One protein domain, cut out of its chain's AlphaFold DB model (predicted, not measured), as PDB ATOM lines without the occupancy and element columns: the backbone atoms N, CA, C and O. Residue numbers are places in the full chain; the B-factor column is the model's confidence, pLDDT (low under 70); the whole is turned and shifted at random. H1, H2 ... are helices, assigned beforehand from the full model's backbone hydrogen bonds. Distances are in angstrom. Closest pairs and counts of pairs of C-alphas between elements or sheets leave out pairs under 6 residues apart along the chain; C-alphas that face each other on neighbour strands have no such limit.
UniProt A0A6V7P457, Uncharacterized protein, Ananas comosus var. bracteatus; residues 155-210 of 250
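This is residues 155 to 210 of the 250 residues of an uncharacterized protein of Ananas comosus var. bracteatus (UniProt A0A6V7P457). A small folded-back head with a long free arm: residues 155 to 161 lead to the short helix H1, H2 turns back from there, and H3 sticks out at an angle to H2, making most of the length. The printed part has 56 residues with three named helices, H1, H2, H3 in order, and no named strand; the class is all helix. It is extended, with a radius of gyration of the C-alphas of 17.9 A and spans of 54 by 25 by 10 A.

H1, residues 162 to 167, is close to but not clearly touching H2, residues 170 to 182; their closest C-alphas, of Leu 165 and Ile 173, are 7.2 A apart. They run opposite ways at a steep tilt of 53 degrees. H3, residues 186 to 210, is apart from both. Every O i to N i+4 pair is within hydrogen-bond range in H1 and H2, and 19 of 21 in H3.

H1 begins at C-alpha 162 (84.252, 70.030, 47.606). H2 measures 18.2 A and H3 37.1 A, ending at C-alpha 210 (94.002, 25.101, 49.864).

The farthest C-alphas, of Ser 169 and Cys 210, are 54.8 A apart. The printed part has no cut, and both links are tight. Residue 156 and residues 200 to 210 are under pLDDT 70.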
ATOM      1  N   ARG A 155      77.131  50.818  38.248       72.56
ATOM      2  CA  ARG A 155      77.191  52.084  38.987       72.56
ATOM      3  C   ARG A 155      78.258  52.974  38.361       72.56
ATOM      4  O   ARG A 155      79.388  52.537  38.192       72.56
ATOM      5  N   THR A 156      77.910  54.225  38.085       68.88
ATOM      6  CA  THR A 156      78.844  55.235  37.579       68.88
ATOM      7  C   THR A 156      79.173  56.234  38.677       68.88
ATOM      8  O   THR A 156      78.263  56.786  39.292       68.88
ATOM      9  N   LYS A 157      80.460  56.504  38.900       73.06
ATOM     10  CA  LYS A 157      80.921  57.519  39.851       73.06
ATOM     11  C   LYS A 157      81.384  58.761  39.089       73.06
ATOM     12  O   LYS A 157      82.189  58.648  38.171       73.06
ATOM     13  N   ALA A 158      80.887  59.925  39.487       74.44
ATOM     14  CA  ALA A 158      81.481  61.212  39.149       74.44
ATOM     15  C   ALA A 158      82.203  61.712  40.405       74.44
ATOM     16  O   ALA A 158      81.611  61.713  41.486       74.44
ATOM     17  N   VAL A 159      83.480  62.057  40.279       75.94
ATOM     18  CA  VAL A 159      84.308  62.529  41.395       75.94
ATOM     19  C   VAL A 159      84.570  64.011  41.175       75.94
ATOM     20  O   VAL A 159      85.056  64.390  40.117       75.94
ATOM     21  N   LEU A 160      84.207  64.816  42.168       76.38
ATOM     22  CA  LEU A 160      84.395  66.264  42.214       76.38
ATOM     23  C   LEU A 160      84.949  66.611  43.595       76.38
ATOM     24  O   LEU A 160      84.557  65.990  44.592       76.38
ATOM     25  N   THR A 161      85.850  67.586  43.663       79.56
ATOM     26  CA  THR A 161      86.291  68.145  44.947       79.56
ATOM     27  C   THR A 161      85.179  68.989  45.576       79.56
ATOM     28  O   THR A 161      84.233  69.406  44.907       79.56
ATOM     29  N   VAL A 162      85.259  69.225  46.890       78.12
ATOM     30  CA  VAL A 162      84.252  70.030  47.606       78.12
ATOM     31  C   VAL A 162      84.224  71.465  47.073       78.12
ATOM     32  O   VAL A 162      83.143  72.004  46.848       78.12
ATOM     33  N   ASP A 163      85.394  72.045  46.801       77.50
ATOM     34  CA  ASP A 163      85.506  73.403  46.267       77.50
ATOM     35  C   ASP A 163      84.933  73.502  44.852       77.50
ATOM     36  O   ASP A 163      84.159  74.418  44.570       77.50
ATOM     37  N   GLU A 164      85.216  72.528  43.981       75.50
ATOM     38  CA  GLU A 164      84.596  72.443  42.651       75.50
ATOM     39  C   GLU A 164      83.079  72.319  42.761       75.50
ATOM     40  O   GLU A 164      82.358  73.000  42.042       75.50
ATOM     41  N   LEU A 165      82.567  71.503  43.680       81.31
ATOM     42  CA  LEU A 165      81.128  71.289  43.825       81.31
ATOM     43  C   LEU A 165      80.376  72.555  44.258       81.31
ATOM     44  O   LEU A 165      79.246  72.768  43.823       81.31
ATOM     45  N   ILE A 166      80.978  73.371  45.127       84.00
ATOM     46  CA  ILE A 166      80.359  74.601  45.648       84.00
ATOM     47  C   ILE A 166      80.507  75.760  44.655       84.00
ATOM     48  O   ILE A 166      79.613  76.602  44.561       84.00
ATOM     49  N   SER A 167      81.623  75.816  43.926       83.81
ATOM     50  CA  SER A 167      81.917  76.887  42.964       83.81
ATOM     51  C   SER A 167      81.324  76.653  41.571       83.81
ATOM     52  O   SER A 167      81.100  77.619  40.841       83.81
ATOM     53  N   SER A 168      81.046  75.400  41.202       81.56
ATOM     54  CA  SER A 168      80.505  75.048  39.886       81.56
ATOM     55  C   SER A 168      79.037  75.418  39.748       81.56
ATOM     56  O   SER A 168      78.241  75.319  40.689       81.56
ATOM     57  N   SER A 169      78.638  75.774  38.529       86.81
ATOM     58  CA  SER A 169      77.225  75.920  38.235       86.81
ATOM     59  C   SER A 169      76.542  74.549  38.220       86.81
ATOM     60  O   SER A 169      77.147  73.495  38.006       86.81
ATOM     61  N   PHE A 170      75.225  74.559  38.404       78.62
ATOM     62  CA  PHE A 170      74.432  73.338  38.307       78.62
ATOM     63  C   PHE A 170      74.541  72.670  36.920       78.62
ATOM     64  O   PHE A 170      74.440  71.446  36.821       78.62
ATOM     65  N   ALA A 171      74.768  73.453  35.860       80.31
ATOM     66  CA  ALA A 171      74.957  72.935  34.509       80.31
ATOM     67  C   ALA A 171      76.280  72.160  34.381       80.31
ATOM     68  O   ALA A 171      76.263  71.046  33.868       80.31
ATOM     69  N   ASP A 172      77.371  72.681  34.944       80.44
ATOM     70  CA  ASP A 172      78.701  72.050  34.882       80.44
ATOM     71  C   ASP A 172      78.732  70.724  35.663       80.44
ATOM     72  O   ASP A 172      79.300  69.716  35.228       80.44
ATOM     73  N   ILE A 173      78.048  70.685  36.812       84.06
ATOM     74  CA  ILE A 173      77.890  69.457  37.605       84.06
ATOM     75  C   ILE A 173      77.061  68.429  36.824       84.06
ATOM     76  O   ILE A 173      77.412  67.245  36.782       84.06
ATOM     77  N   ALA A 174      75.964  68.861  36.194       81.25
ATOM     78  CA  ALA A 174      75.133  67.986  35.375       81.25
ATOM     79  C   ALA A 174      75.911  67.429  34.172       81.25
ATOM     80  O   ALA A 174      75.805  66.236  33.887       81.25
ATOM     81  N   GLU A 175      76.730  68.253  33.522       84.50
ATOM     82  CA  GLU A 175      77.610  67.844  32.429       84.50
ATOM     83  C   GLU A 175      78.666  66.839  32.901       84.50
ATOM     84  O   GLU A 175      78.866  65.811  32.259       84.50
ATOM     85  N   THR A 176      79.283  67.053  34.064       83.31
ATOM     86  CA  THR A 176      80.265  66.112  34.632       83.31
ATOM     87  C   THR A 176      79.646  64.739  34.892       83.31
ATOM     88  O   THR A 176      80.231  63.701  34.566       83.31
ATOM     89  N   ILE A 177      78.433  64.719  35.450       84.25
ATOM     90  CA  ILE A 177      77.680  63.480  35.667       84.25
ATOM     91  C   ILE A 177      77.341  62.829  34.324       84.25
ATOM     92  O   ILE A 177      77.514  61.619  34.179       84.25
ATOM     93  N   GLN A 178      76.882  63.611  33.346       83.12
ATOM     94  CA  GLN A 178      76.522  63.115  32.022       83.12
ATOM     95  C   GLN A 178      77.739  62.511  31.306       83.12
ATOM     96  O   GLN A 178      77.670  61.373  30.854       83.12
ATOM     97  N   ASN A 179      78.884  63.191  31.336       82.38
ATOM     98  CA  ASN A 179      80.151  62.707  30.793       82.38
ATOM     99  C   ASN A 179      80.605  61.403  31.463       82.38
ATOM    100  O   ASN A 179      81.026  60.469  30.781       82.38
ATOM    101  N   ALA A 180      80.489  61.289  32.790       79.12
ATOM    102  CA  ALA A 180      80.795  60.040  33.490       79.12
ATOM    103  C   ALA A 180      79.858  58.903  33.047       79.12
ATOM    104  O   ALA A 180      80.282  57.763  32.857       79.12
ATOM    105  N   VAL A 181      78.578  59.218  32.865       81.81
ATOM    106  CA  VAL A 181      77.534  58.277  32.455       81.81
ATOM    107  C   VAL A 181      77.682  57.856  30.990       81.81
ATOM    108  O   VAL A 181      77.352  56.715  30.657       81.81
ATOM    109  N   ASP A 182      78.190  58.725  30.123       82.31
ATOM    110  CA  ASP A 182      78.419  58.443  28.703       82.31
ATOM    111  C   ASP A 182      79.690  57.630  28.454       82.31
ATOM    112  O   ASP A 182      79.759  56.885  27.479       82.31
ATOM    113  N   ARG A 183      80.643  57.644  29.395       80.69
ATOM    114  CA  ARG A 183      81.775  56.699  29.399       80.69
ATOM    115  C   ARG A 183      81.345  55.244  29.616       80.69
ATOM    116  O   ARG A 183      82.087  54.339  29.246       80.69
ATOM    117  N   VAL A 184      80.161  54.999  30.186       82.38
ATOM    118  CA  VAL A 184      79.596  53.646  30.320       82.38
ATOM    119  C   VAL A 184      78.898  53.261  29.015       82.38
ATOM    120  O   VAL A 184      77.689  53.453  28.854       82.38
ATOM    121  N   ASN A 185      79.682  52.729  28.079       84.44
ATOM    122  CA  ASN A 185      79.228  52.198  26.793       84.44
ATOM    123  C   ASN A 185      79.208  50.652  26.791       84.44
ATOM    124  O   ASN A 185      79.614  50.009  27.762       84.44
ATOM    125  N   ASP A 186      78.715  50.038  25.709       81.44
ATOM    126  CA  ASP A 186      78.660  48.571  25.592       81.44
ATOM    127  C   ASP A 186      80.048  47.919  25.683       81.44
ATOM    128  O   ASP A 186      80.177  46.817  26.213       81.44
ATOM    129  N   ASP A 187      81.094  48.604  25.220       82.44
ATOM    130  CA  ASP A 187      82.469  48.101  25.287       82.44
ATOM    131  C   ASP A 187      83.000  48.087  26.725       82.44
ATOM    132  O   ASP A 187      83.626  47.111  27.143       82.44
ATOM    133  N   TYR A 188      82.673  49.107  27.521       82.62
ATOM    134  CA  TYR A 188      82.929  49.126  28.959       82.62
ATOM    135  C   TYR A 188      82.182  47.991  29.662       82.62
ATOM    136  O   TYR A 188      82.761  47.296  30.492       82.62
ATOM    137  N   VAL A 189      80.908  47.763  29.315       83.50
ATOM    138  CA  VAL A 189      80.093  46.687  29.907       83.50
ATOM    139  C   VAL A 189      80.709  45.317  29.612       83.50
ATOM    140  O   VAL A 189      80.821  44.497  30.520       83.50
ATOM    141  N   ARG A 190      81.141  45.075  28.368       85.12
ATOM    142  CA  ARG A 190      81.823  43.829  27.981       85.12
ATOM    143  C   ARG A 190      83.148  43.661  28.725       85.12
ATOM    144  O   ARG A 190      83.347  42.632  29.356       85.12
ATOM    145  N   SER A 191      83.982  44.702  28.755       83.25
ATOM    146  CA  SER A 191      85.249  44.708  29.505       83.25
ATOM    147  C   SER A 191      85.050  44.450  31.003       83.25
ATOM    148  O   SER A 191      85.837  43.746  31.632       83.25
ATOM    149  N   PHE A 192      83.978  44.990  31.587       80.44
ATOM    150  CA  PHE A 192      83.635  44.766  32.988       80.44
ATOM    151  C   PHE A 192      83.242  43.307  33.258       80.44
ATOM    152  O   PHE A 192      83.675  42.736  34.258       80.44
ATOM    153  N   ILE A 193      82.469  42.684  32.363       83.25
ATOM    154  CA  ILE A 193      82.126  41.256  32.456       83.25
ATOM    155  C   ILE A 193      83.397  40.399  32.345       83.25
ATOM    156  O   ILE A 193      83.642  39.573  33.223       83.25
ATOM    157  N   ASP A 194      84.251  40.670  31.356       82.38
ATOM    158  CA  ASP A 194      85.518  39.947  31.164       82.38
ATOM    159  C   ASP A 194      86.452  40.082  32.383       82.38
ATOM    160  O   ASP A 194      87.139  39.131  32.783       82.38
ATOM    161  N   HIS A 195      86.472  41.263  33.012       79.75
ATOM    162  CA  HIS A 195      87.237  41.508  34.232       79.75
ATOM    163  C   HIS A 195      86.714  40.686  35.417       79.75
ATOM    164  O   HIS A 195      87.521  40.089  36.137       79.75
ATOM    165  N   LEU A 196      85.392  40.608  35.606       79.69
ATOM    166  CA  LEU A 196      84.785  39.782  36.654       79.69
ATOM    167  C   LEU A 196      85.074  38.292  36.440       79.69
ATOM    168  O   LEU A 196      85.505  37.623  37.379       79.69
ATOM    169  N   ASP A 197      84.945  37.794  35.210       77.81
ATOM    170  CA  ASP A 197      85.234  36.392  34.882       77.81
ATOM    171  C   ASP A 197      86.714  36.046  35.141       77.81
ATOM    172  O   ASP A 197      87.049  34.982  35.679       77.81
ATOM    173  N   THR A 198      87.623  36.980  34.840       74.50
ATOM    174  CA  THR A 198      89.059  36.829  35.125       74.50
ATOM    175  C   THR A 198      89.358  36.885  36.628       74.50
ATOM    176  O   THR A 198      90.187  36.119  37.136       74.50
ATOM    177  N   ALA A 199      88.698  37.776  37.370       70.75
ATOM    178  CA  ALA A 199      88.840  37.877  38.820       70.75
ATOM    179  C   ALA A 199      88.339  36.602  39.519       70.75
ATOM    180  O   ALA A 199      89.029  36.074  40.399       70.75
ATOM    181  N   ASP A 200      87.211  36.041  39.083       65.75
ATOM    182  CA  ASP A 200      86.661  34.791  39.613       65.75
ATOM    183  C   ASP A 200      87.566  33.587  39.324       65.75
ATOM    184  O   ASP A 200      87.839  32.780  40.220       65.75
ATOM    185  N   ALA A 201      88.147  33.500  38.126       61.50
ATOM    186  CA  ALA A 201      89.149  32.477  37.819       61.50
ATOM    187  C   ALA A 201      90.372  32.568  38.757       61.50
ATOM    188  O   ALA A 201      90.883  31.552  39.249       61.50
ATOM    189  N   ASN A 202      90.814  33.786  39.080       60.25
ATOM    190  CA  ASN A 202      91.940  34.025  39.981       60.25
ATOM    191  C   ASN A 202      91.603  33.733  41.455       60.25
ATOM    192  O   ASN A 202      92.440  33.179  42.183       60.25
ATOM    193  N   THR A 203      90.383  34.033  41.915       59.66
ATOM    194  CA  THR A 203      89.946  33.706  43.285       59.66
ATOM    195  C   THR A 203      89.736  32.201  43.468       59.66
ATOM    196  O   THR A 203      90.153  31.645  44.493       59.66
ATOM    197  N   LEU A 204      89.190  31.508  42.464       55.31
ATOM    198  CA  LEU A 204      89.079  30.048  42.446       55.31
ATOM    199  C   LEU A 204      90.460  29.379  42.409       55.31
ATOM    200  O   LEU A 204      90.690  28.422  43.150       55.31
ATOM    201  N   SER A 205      91.419  29.929  41.659       53.41
ATOM    202  CA  SER A 205      92.816  29.463  41.648       53.41
ATOM    203  C   SER A 205      93.514  29.641  43.009       53.41
ATOM    204  O   SER A 205      94.288  28.780  43.444       53.41
ATOM    205  N   ARG A 206      93.194  30.710  43.755       50.53
ATOM    206  CA  ARG A 206      93.661  30.906  45.144       50.53
ATOM    207  C   ARG A 206      93.008  29.933  46.130       50.53
ATOM    208  O   ARG A 206      93.703  29.376  46.978       50.53
ATOM    209  N   ARG A 207      91.701  29.678  46.012       48.72
ATOM    210  CA  ARG A 207      90.966  28.753  46.901       48.72
ATOM    211  C   ARG A 207      91.248  27.275  46.597       48.72
ATOM    212  O   ARG A 207      91.233  26.451  47.513       48.72
ATOM    213  N   GLY A 208      91.571  26.937  45.348       46.97
ATOM    214  CA  GLY A 208      91.932  25.584  44.909       46.97
ATOM    215  C   GLY A 208      93.262  25.083  45.481       46.97
ATOM    216  O   GLY A 208      93.379  23.902  45.815       46.97
ATOM    217  N   ARG A 209      94.235  25.974  45.723       46.91
ATOM    218  CA  ARG A 209      95.517  25.602  46.363       46.91
ATOM    219  C   ARG A 209      95.374  25.162  47.821       46.91
ATOM    220  O   ARG A 209      96.225  24.424  48.305       46.91
ATOM    221  N   CYS A 210      94.289  25.544  48.496       47.03
ATOM    222  CA  CYS A 210      94.002  25.101  49.864       47.03
ATOM    223  C   CYS A 210      93.201  23.790  49.925       47.03
ATOM    224  O   CYS A 210      93.170  23.154  50.973       47.03
TER     225      CYS A 210